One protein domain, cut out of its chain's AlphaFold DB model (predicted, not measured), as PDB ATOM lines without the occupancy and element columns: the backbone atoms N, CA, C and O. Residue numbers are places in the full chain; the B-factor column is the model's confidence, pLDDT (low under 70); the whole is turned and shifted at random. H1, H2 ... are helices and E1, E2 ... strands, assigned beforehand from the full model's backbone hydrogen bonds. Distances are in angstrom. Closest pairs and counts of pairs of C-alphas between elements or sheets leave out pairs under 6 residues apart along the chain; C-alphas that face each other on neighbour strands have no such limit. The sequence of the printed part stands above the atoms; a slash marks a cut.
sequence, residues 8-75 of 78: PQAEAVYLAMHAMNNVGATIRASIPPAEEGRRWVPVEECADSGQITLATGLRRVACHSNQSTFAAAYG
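AT A GLANCE: This is residues 8 to 75 of the 78 residues of an uncharacterized protein of Delftia sp. JD2 (UniProt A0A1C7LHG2). One twisted sheet of four strands stands as a wall, with the long helix H1 and the short H2 side by side on one face and the other face bare. The sheet is an antiparallel meander, each strand the neighbour of the one before, in the order E1 E2 E3 E4. The 68 printed residues, mixed in class, run H1 E1 E2 E3 E4 H2; the whole is compact, with a radius of gyration of the C-alphas of 11.6 A, spanning 35 by 23 by 19 A.

HOW THE PARTS SIT: Look first at E1, residues 28 to 31, E2, 41 to 45, E3, 52 to 56, and E4, 59 to 64. Within hydrogen-bond range are N 29 and O 43, 2.8 A, N 44 and O 53, 3.0 A, and N 54 and O 62, 3.0 A. H1, residues 8 to 21, runs along the strands, its height over the sheet 9.8 A. It touches H2, residues 67 to 73, opposite ways at a shallow tilt of 15 degrees; the closest C-alphas, Tyr 14 and Ala 71, are 6.9 A apart. Both helices have every O i to N i+4 pair within range.

IN THESE COORDINATES: Find C-alpha 8 at (-47.403, 1.181, -0.276); H1 runs 20.2 A from there. E4 measures 15.1 A. H2 ends at C-alpha 73, (-35.105, -1.166, 2.643).

THE WHOLE: The farthest C-alphas, Val 23 and Gly 37, are 35.6 A apart. The printed part has no cut and no long link; residues 36 to 37 have pLDDT under 70.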
ATOM      1  N   PRO A   8     -46.329   1.928   0.395       92.50
ATOM      2  CA  PRO A   8     -47.403   1.181  -0.276       92.50
ATOM      3  C   PRO A   8     -47.030   0.668  -1.673       92.50
ATOM      4  O   PRO A   8     -47.431  -0.422  -2.075       92.50
ATOM      5  N   GLN A   9     -46.245   1.439  -2.431       92.88
ATOM      6  CA  GLN A   9     -45.751   1.005  -3.739       92.88
ATOM      7  C   GLN A   9     -44.786  -0.174  -3.600       92.88
ATOM      8  O   GLN A   9     -44.885  -1.145  -4.347       92.88
ATOM      9  N   ALA A  10     -43.866  -0.098  -2.638       92.94
ATOM     10  CA  ALA A  10     -42.939  -1.181  -2.353       92.94
ATOM     11  C   ALA A  10     -43.670  -2.435  -1.856       92.94
ATOM     12  O   ALA A  10     -43.345  -3.534  -2.292       92.94
ATOM     13  N   GLU A  11     -44.689  -2.284  -1.010       94.62
ATOM     14  CA  GLU A  11     -45.521  -3.386  -0.523       94.62
ATOM     15  C   GLU A  11     -46.235  -4.114  -1.666       94.62
ATOM     16  O   GLU A  11     -46.147  -5.335  -1.767       94.62
ATOM     17  N   ALA A  12     -46.862  -3.377  -2.588       93.88
ATOM     18  CA  ALA A  12     -47.516  -3.972  -3.752       93.88
ATOM     19  C   ALA A  12     -46.534  -4.768  -4.634       93.88
ATOM     20  O   ALA A  12     -46.849  -5.870  -5.085       93.88
ATOM     21  N   VAL A  13     -45.328  -4.233  -4.849       93.81
ATOM     22  CA  VAL A  13     -44.254  -4.917  -5.585       93.81
ATOM     23  C   VAL A  13     -43.797  -6.174  -4.838       93.81
ATOM     24  O   VAL A  13     -43.661  -7.228  -5.455       93.81
ATOM     25  N   TYR A  14     -43.600  -6.090  -3.520       94.12
ATOM     26  CA  TYR A  14     -43.197  -7.220  -2.680       94.12
ATOM     27  C   TYR A  14     -44.213  -8.360  -2.713       94.12
ATOM     28  O   TYR A  14     -43.839  -9.502  -2.966       94.12
ATOM     29  N   LEU A  15     -45.499  -8.052  -2.545       94.06
ATOM     30  CA  LEU A  15     -46.567  -9.048  -2.614       94.06
ATOM     31  C   LEU A  15     -46.650  -9.708  -3.996       94.06
ATOM     32  O   LEU A  15     -46.865 -10.916  -4.081       94.06
ATOM     33  N   ALA A  16     -46.435  -8.948  -5.074       93.81
ATOM     34  CA  ALA A  16     -46.386  -9.502  -6.424       93.81
ATOM     35  C   ALA A  16     -45.204 -10.469  -6.600       93.81
ATOM     36  O   ALA A  16     -45.413 -11.585  -7.069       93.81
ATOM     37  N   MET A  17     -43.993 -10.091  -6.174       93.12
ATOM     38  CA  MET A  17     -42.822 -10.987  -6.193       93.12
ATOM     39  C   MET A  17     -43.096 -12.270  -5.406       93.12
ATOM     40  O   MET A  17     -42.941 -13.378  -5.921       93.12
ATOM     41  N   HIS A  18     -43.606 -12.120  -4.183       91.56
ATOM     42  CA  HIS A  18     -43.922 -13.247  -3.319       91.56
ATOM     43  C   HIS A  18     -44.979 -14.175  -3.939       91.56
ATOM     44  O   HIS A  18     -44.891 -15.395  -3.806       91.56
ATOM     45  N   ALA A  19     -45.981 -13.632  -4.635       92.19
ATOM     46  CA  ALA A  19     -46.976 -14.438  -5.334       92.19
ATOM     47  C   ALA A  19     -46.362 -15.235  -6.499       92.19
ATOM     48  O   ALA A  19     -46.701 -16.408  -6.678       92.19
ATOM     49  N   MET A  20     -45.439 -14.636  -7.261       91.50
ATOM     50  CA  MET A  20     -44.793 -15.290  -8.406       91.50
ATOM     51  C   MET A  20     -43.815 -16.402  -8.001       91.50
ATOM     52  O   MET A  20     -43.648 -17.361  -8.760       91.50
ATOM     53  N   ASN A  21     -43.251 -16.349  -6.787       86.50
ATOM     54  CA  ASN A  21     -42.409 -17.425  -6.248       86.50
ATOM     55  C   ASN A  21     -43.113 -18.793  -6.280       86.50
ATOM     56  O   ASN A  21     -42.476 -19.809  -6.551       86.50
ATOM     57  N   ASN A  22     -44.435 -18.828  -6.074       84.75
ATOM     58  CA  ASN A  22     -45.219 -20.070  -6.066       84.75
ATOM     59  C   ASN A  22     -45.267 -20.783  -7.426       84.75
ATOM     60  O   ASN A  22     -45.644 -21.951  -7.494       84.75
ATOM     61  N   VAL A  23     -44.911 -20.085  -8.506       88.56
ATOM     62  CA  VAL A  23     -44.906 -20.617  -9.875       88.56
ATOM     63  C   VAL A  23     -43.521 -20.544 -10.527       88.56
ATOM     64  O   VAL A  23     -43.402 -20.791 -11.724       88.56
ATOM     65  N   GLY A  24     -42.477 -20.214  -9.758       85.25
ATOM     66  CA  GLY A  24     -41.106 -20.097 -10.263       85.25
ATOM     67  C   GLY A  24     -40.926 -18.994 -11.312       85.25
ATOM     68  O   GLY A  24     -40.098 -19.134 -12.209       85.25
ATOM     69  N   ALA A  25     -41.722 -17.925 -11.236       87.81
ATOM     70  CA  ALA A  25     -41.669 -16.802 -12.167       87.81
ATOM     71  C   ALA A  25     -41.107 -15.542 -11.497       87.81
ATOM     72  O   ALA A  25     -41.087 -15.435 -10.274       87.81
ATOM     73  N   THR A  26     -40.699 -14.568 -12.309       88.94
ATOM     74  CA  THR A  26     -40.243 -13.249 -11.848       88.94
ATOM     75  C   THR A  26     -41.168 -12.135 -12.311       88.94
ATOM     76  O   THR A  26     -41.970 -12.308 -13.234       88.94
ATOM     77  N   ILE A  27     -41.050 -10.967 -11.676       91.19
ATOM     78  CA  ILE A  27     -41.811  -9.782 -12.074       91.19
ATOM     79  C   ILE A  27     -40.983  -8.817 -12.920       91.19
ATOM     80  O   ILE A  27     -39.786  -8.601 -12.714       91.19
ATOM     81  N   ARG A  28     -41.696  -8.132 -13.812       91.81
ATOM     82  CA  ARG A  28     -41.264  -6.878 -14.413       91.81
ATOM     83  C   ARG A  28     -42.429  -5.906 -14.371       91.81
ATOM     84  O   ARG A  28     -43.469  -6.161 -14.971       91.81
ATOM     85  N   ALA A  29     -42.268  -4.811 -13.642       90.44
ATOM     86  CA  ALA A  29     -43.320  -3.838 -13.397       90.44
ATOM     87  C   ALA A  29     -42.839  -2.421 -13.712       90.44
ATOM     88  O   ALA A  29     -41.644  -2.138 -13.728       90.44
ATOM     89  N   SER A  30     -43.783  -1.517 -13.947       90.88
ATOM     90  CA  SER A  30     -43.525  -0.083 -14.050       90.88
ATOM     91  C   SER A  30     -44.436   0.610 -13.052       90.88
ATOM     92  O   SER A  30     -45.657   0.501 -13.157       90.88
ATOM     93  N   ILE A  31     -43.849   1.267 -12.057       90.19
ATOM     94  CA  ILE A  31     -44.579   1.865 -10.937       90.19
ATOM     95  C   ILE A  31     -44.672   3.378 -11.159       90.19
ATOM     96  O   ILE A  31     -43.664   3.992 -11.527       90.19
ATOM     97  N   PRO A  32     -45.845   4.010 -10.967       85.94
ATOM     98  CA  PRO A  32     -45.936   5.463 -11.015       85.94
ATOM     99  C   PRO A  32     -44.977   6.076  -9.987       85.94
ATOM    100  O   PRO A  32     -44.771   5.506  -8.913       85.94
ATOM    101  N   PRO A  33     -44.357   7.220 -10.290       80.06
ATOM    102  CA  PRO A  33     -43.432   7.834  -9.352       80.06
ATOM    103  C   PRO A  33     -44.127   8.241  -8.047       80.06
ATOM    104  O   PRO A  33     -45.307   8.579  -8.038       80.06
ATOM    105  N   ALA A  34     -43.367   8.272  -6.951       76.88
ATOM    106  CA  ALA A  34     -43.837   8.814  -5.675       76.88
ATOM    107  C   ALA A  34     -44.105  10.334  -5.725       76.88
ATOM    108  O   ALA A  34     -44.940  10.838  -4.982       76.88
ATOM    109  N   GLU A  35     -43.398  11.058  -6.600       74.06
ATOM    110  CA  GLU A  35     -43.572  12.496  -6.822       74.06
ATOM    111  C   GLU A  35     -44.155  12.758  -8.214       74.06
ATOM    112  O   GLU A  35     -43.673  12.222  -9.219       74.06
ATOM    113  N   GLU A  36     -45.169  13.619  -8.272       66.94
ATOM    114  CA  GLU A  36     -45.833  14.023  -9.508       66.94
ATOM    115  C   GLU A  36     -44.838  14.683 -10.486       66.94
ATOM    116  O   GLU A  36     -43.961  15.452 -10.094       66.94
ATOM    117  N   GLY A  37     -44.922  14.335 -11.776       67.12
ATOM    118  CA  GLY A  37     -44.013  14.833 -12.820       67.12
ATOM    119  C   GLY A  37     -42.698  14.055 -12.998       67.12
ATOM    120  O   GLY A  37     -41.950  14.332 -13.939       67.12
ATOM    121  N   ARG A  38     -42.401  13.051 -12.161       72.25
ATOM    122  CA  ARG A  38     -41.269  12.138 -12.398       72.25
ATOM    123  C   ARG A  38     -41.624  11.039 -13.410       72.25
ATOM    124  O   ARG A  38     -42.778  10.802 -13.756       72.25
ATOM    125  N   ARG A  39     -40.600  10.358 -13.932       81.94
ATOM    126  CA  ARG A  39     -40.797   9.196 -14.812       81.94
ATOM    127  C   ARG A  39     -41.268   7.999 -13.994       81.94
ATOM    128  O   ARG A  39     -40.875   7.855 -12.839       81.94
ATOM    129  N   TRP A  40     -42.046   7.128 -14.630       86.31
ATOM    130  CA  TRP A  40     -42.363   5.816 -14.077       86.31
ATOM    131  C   TRP A  40     -41.071   5.065 -13.741       86.31
ATOM    132  O   TRP A  40     -40.041   5.258 -14.398       86.31
ATOM    133  N   VAL A  41     -41.139   4.239 -12.703       89.62
ATOM    134  CA  VAL A  41     -40.019   3.492 -12.137       89.62
ATOM    135  C   VAL A  41     -40.147   2.029 -12.560       89.62
ATOM    136  O   VAL A  41     -40.947   1.297 -11.973       89.62
ATOM    137  N   PRO A  42     -39.386   1.575 -13.573       92.44
ATOM    138  CA  PRO A  42     -39.226   0.158 -13.837       92.44
ATOM    139  C   PRO A  42     -38.661  -0.570 -12.619       92.44
ATOM    140  O   PRO A  42     -37.663  -0.128 -12.041       92.44
ATOM    141  N   VAL A  43     -39.282  -1.696 -12.282       93.75
ATOM    142  CA  VAL A  43     -38.821  -2.666 -11.293       93.75
ATOM    143  C   VAL A  43     -38.695  -4.018 -11.979       93.75
ATOM    144  O   VAL A  43     -39.627  -4.463 -12.649       93.75
ATOM    145  N   GLU A  44     -37.549  -4.665 -11.827       93.62
ATOM    146  CA  GLU A  44     -37.267  -5.961 -12.439       93.62
ATOM    147  C   GLU A  44     -36.583  -6.881 -11.436       93.62
ATOM    148  O   GLU A  44     -35.633  -6.468 -10.765       93.62
ATOM    149  N   GLU A  45     -37.066  -8.118 -11.355       94.06
ATOM    150  CA  GLU A  45     -36.427  -9.200 -10.615       94.06
ATOM    151  C   GLU A  45     -35.694 -10.125 -11.593       94.06
ATOM    152  O   GLU A  45     -36.283 -10.715 -12.501       94.06
ATOM    153  N   CYS A  46     -34.378 -10.231 -11.422       89.81
ATOM    154  CA  CYS A  46     -33.531 -11.071 -12.255       89.81
ATOM    155  C   CYS A  46     -33.724 -12.548 -11.885       89.81
ATOM    156  O   CYS A  46     -33.370 -12.951 -10.779       89.81
ATOM    157  N   ALA A  47     -34.218 -13.353 -12.829       83.31
ATOM    158  CA  ALA A  47     -34.523 -14.770 -12.614       83.31
ATOM    159  C   ALA A  47     -33.326 -15.595 -12.121       83.31
ATOM    160  O   ALA A  47     -33.489 -16.449 -11.256       83.31
ATOM    161  N   ASP A  48     -32.120 -15.296 -12.606       85.44
ATOM    162  CA  ASP A  48     -30.931 -16.093 -12.285       85.44
ATOM    163  C   ASP A  48     -30.314 -15.755 -10.920       85.44
ATOM    164  O   ASP A  48     -29.565 -16.551 -10.359       85.44
ATOM    165  N   SER A  49     -30.585 -14.560 -10.384       88.12
ATOM    166  CA  SER A  49     -29.909 -14.053  -9.177       88.12
ATOM    167  C   SER A  49     -30.847 -13.631  -8.049       88.12
ATOM    168  O   SER A  49     -30.376 -13.385  -6.941       88.12
ATOM    169  N   GLY A  50     -32.148 -13.489  -8.314       88.56
ATOM    170  CA  GLY A  50     -33.107 -12.874  -7.393       88.56
ATOM    171  C   GLY A  50     -32.858 -11.379  -7.153       88.56
ATOM    172  O   GLY A  50     -33.502 -10.771  -6.299       88.56
ATOM    173  N   GLN A  51     -31.916 -10.763  -7.878       94.31
ATOM    174  CA  GLN A  51     -31.597  -9.349  -7.727       94.31
ATOM    175  C   GLN A  51     -32.762  -8.485  -8.209       94.31
ATOM    176  O   GLN A  51     -33.236  -8.640  -9.333       94.31
ATOM    177  N   ILE A  52     -33.153  -7.511  -7.390       94.38
ATOM    178  CA  ILE A  52     -34.223  -6.564  -7.701       94.38
ATOM    179  C   ILE A  52     -33.603  -5.226  -8.077       94.38
ATOM    180  O   ILE A  52     -32.854  -4.623  -7.302       94.38
ATOM    181  N   THR A  53     -33.928  -4.745  -9.270       94.06
ATOM    182  CA  THR A  53     -33.394  -3.500  -9.820       94.06
ATOM    183  C   THR A  53     -34.503  -2.485 -10.035       94.06
ATOM    184  O   THR A  53     -35.527  -2.800 -10.632       94.06
ATOM    185  N   LEU A  54     -34.271  -1.249  -9.582       92.19
ATOM    186  CA  LEU A  54     -35.134  -0.105  -9.859       92.19
ATOM    187  C   LEU A  54     -34.390   0.878 -10.757       92.19
ATOM    188  O   LEU A  54     -33.229   1.224 -10.491       92.19
ATOM    189  N   ALA A  55     -35.059   1.374 -11.793       87.94
ATOM    190  CA  ALA A  55     -34.496   2.340 -12.730       87.94
ATOM    191  C   ALA A  55     -35.372   3.591 -12.868       87.94
ATOM    192  O   ALA A  55     -36.566   3.574 -12.597       87.94
ATOM    193  N   THR A  56     -34.775   4.695 -13.315       80.62
ATOM    194  CA  THR A  56     -35.496   5.869 -13.825       80.62
ATOM    195  C   THR A  56     -34.918   6.229 -15.193       80.62
ATOM    196  O   THR A  56     -33.761   6.637 -15.324       80.62
ATOM    197  N   GLY A  57     -35.698   6.012 -16.256       74.56
ATOM    198  CA  GLY A  57     -35.166   6.065 -17.621       74.56
ATOM    199  C   GLY A  57     -34.061   5.022 -17.835       74.56
ATOM    200  O   GLY A  57     -34.294   3.839 -17.629       74.56
ATOM    201  N   LEU A  58     -32.858   5.463 -18.224       73.62
ATOM    202  CA  LEU A  58     -31.690   4.590 -18.438       73.62
ATOM    203  C   LEU A  58     -30.814   4.415 -17.186       73.62
ATOM    204  O   LEU A  58     -29.813   3.702 -17.224       73.62
ATOM    205  N   ARG A  59     -31.141   5.086 -16.075       82.38
ATOM    206  CA  ARG A  59     -30.302   5.093 -14.875       82.38
ATOM    207  C   ARG A  59     -30.846   4.133 -13.826       82.38
ATOM    208  O   ARG A  59     -31.968   4.309 -13.356       82.38
ATOM    209  N   ARG A  60     -30.018   3.184 -13.381       84.56
ATOM    210  CA  ARG A  60     -30.289   2.390 -12.174       84.56
ATOM    211  C   ARG A  60     -30.232   3.291 -10.941       84.56
ATOM    212  O   ARG A  60     -29.241   3.991 -10.736       84.56
ATOM    213  N   VAL A  61     -31.291   3.273 -10.136       87.25
ATOM    214  CA  VAL A  61     -31.426   4.110  -8.931       87.25
ATOM    215  C   VAL A  61     -31.355   3.308  -7.638       87.25
ATOM    216  O   VAL A  61     -30.871   3.833  -6.641       87.25
ATOM    217  N   ALA A  62     -31.763   2.039  -7.661       89.75
ATOM    218  CA  ALA A  62     -31.590   1.126  -6.539       89.75
ATOM    219  C   ALA A  62     -31.367  -0.306  -7.031       89.75
ATOM    220  O   ALA A  62     -31.750  -0.670  -8.147       89.75
ATOM    221  N   CYS A  63     -30.693  -1.093  -6.200       93.12
ATOM    222  CA  CYS A  63     -30.374  -2.484  -6.463       93.12
ATOM    223  C   CYS A  63     -30.353  -3.231  -5.128       93.12
ATOM    224  O   CYS A  63     -29.638  -2.823  -4.213       93.12
ATOM    225  N   HIS A  64     -31.150  -4.289  -5.025       94.06
ATOM    226  CA  HIS A  64     -31.299  -5.116  -3.831       94.06
ATOM    227  C   HIS A  64     -30.938  -6.555  -4.190       94.06
ATOM    228  O   HIS A  64     -31.291  -7.024  -5.269       94.06
ATOM    229  N   SER A  65     -30.226  -7.264  -3.316       94.06
ATOM    230  CA  SER A  65     -29.726  -8.608  -3.626       94.06
ATOM    231  C   SER A  65     -30.820  -9.675  -3.672       94.06
ATOM    232  O   SER A  65     -30.588 -10.728  -4.245       94.06
ATOM    233  N   ASN A  66     -31.967  -9.426  -3.036       92.69
ATOM    234  CA  ASN A  66     -33.124 -10.322  -2.978       92.69
ATOM    235  C   ASN A  66     -34.360  -9.610  -2.396       92.69
ATOM    236  O   ASN A  66     -34.261  -8.487  -1.883       92.69
ATOM    237  N   GLN A  67     -35.503 -10.302  -2.408       92.31
ATOM    238  CA  GLN A  67     -36.782  -9.826  -1.864       92.31
ATOM    239  C   GLN A  67     -36.690  -9.398  -0.387       92.31
ATOM    240  O   GLN A  67     -37.266  -8.377  -0.022       92.31
ATOM    241  N   SER A  68     -35.901 -10.082   0.451       92.62
ATOM    242  CA  SER A  68     -35.717  -9.707   1.864       92.62
ATOM    243  C   SER A  68     -34.984  -8.373   2.029       92.62
ATOM    244  O   SER A  68     -35.397  -7.521   2.812       92.62
ATOM    245  N   THR A  69     -33.910  -8.145   1.265       94.38
ATOM    246  CA  THR A  69     -33.189  -6.858   1.285       94.38
ATOM    247  C   THR A  69     -34.007  -5.714   0.694       94.38
ATOM    248  O   THR A  69     -33.835  -4.565   1.104       94.38
ATOM    249  N   PHE A  70     -34.909  -6.009  -0.243       93.38
ATOM    250  CA  PHE A  70     -35.895  -5.049  -0.723       93.38
ATOM    251  C   PHE A  70     -36.910  -4.714   0.379       93.38
ATOM    252  O   PHE A  70     -37.069  -3.542   0.709       93.38
ATOM    253  N   ALA A  71     -37.518  -5.719   1.017       93.69
ATOM    254  CA  ALA A  71     -38.475  -5.528   2.108       93.69
ATOM    255  C   ALA A  71     -37.886  -4.703   3.262       93.69
ATOM    256  O   ALA A  71     -38.485  -3.713   3.684       93.69
ATOM    257  N   ALA A  72     -36.663  -5.027   3.692       92.88
ATOM    258  CA  ALA A  72     -35.961  -4.290   4.739       92.88
ATOM    259  C   ALA A  72     -35.705  -2.819   4.366       92.88
ATOM    260  O   ALA A  72     -35.850  -1.935   5.209       92.88
ATOM    261  N   ALA A  73     -35.365  -2.532   3.103       92.25
ATOM    262  CA  ALA A  73     -35.105  -1.166   2.643       92.25
ATOM    263  C   ALA A  73     -36.353  -0.265   2.665       92.25
ATOM    264  O   ALA A  73     -36.212   0.955   2.743       92.25
ATOM    265  N   TYR A  74     -37.547  -0.860   2.610       91.69
ATOM    266  CA  TYR A  74     -38.831  -0.155   2.631       91.69
ATOM    267  C   TYR A  74     -39.636  -0.380   3.922       91.69
ATOM    268  O   TYR A  74     -40.775   0.072   4.008       91.69
ATOM    269  N   GLY A  75     -39.057  -1.045   4.931       92.75
ATOM    270  CA  GLY A  75     -39.718  -1.300   6.215       92.75
ATOM    271  C   GLY A  75     -40.937  -2.223   6.118       92.75
ATOM    272  O   GLY A  75     -41.898  -2.046   6.864       92.75
TER     273      GLY A  75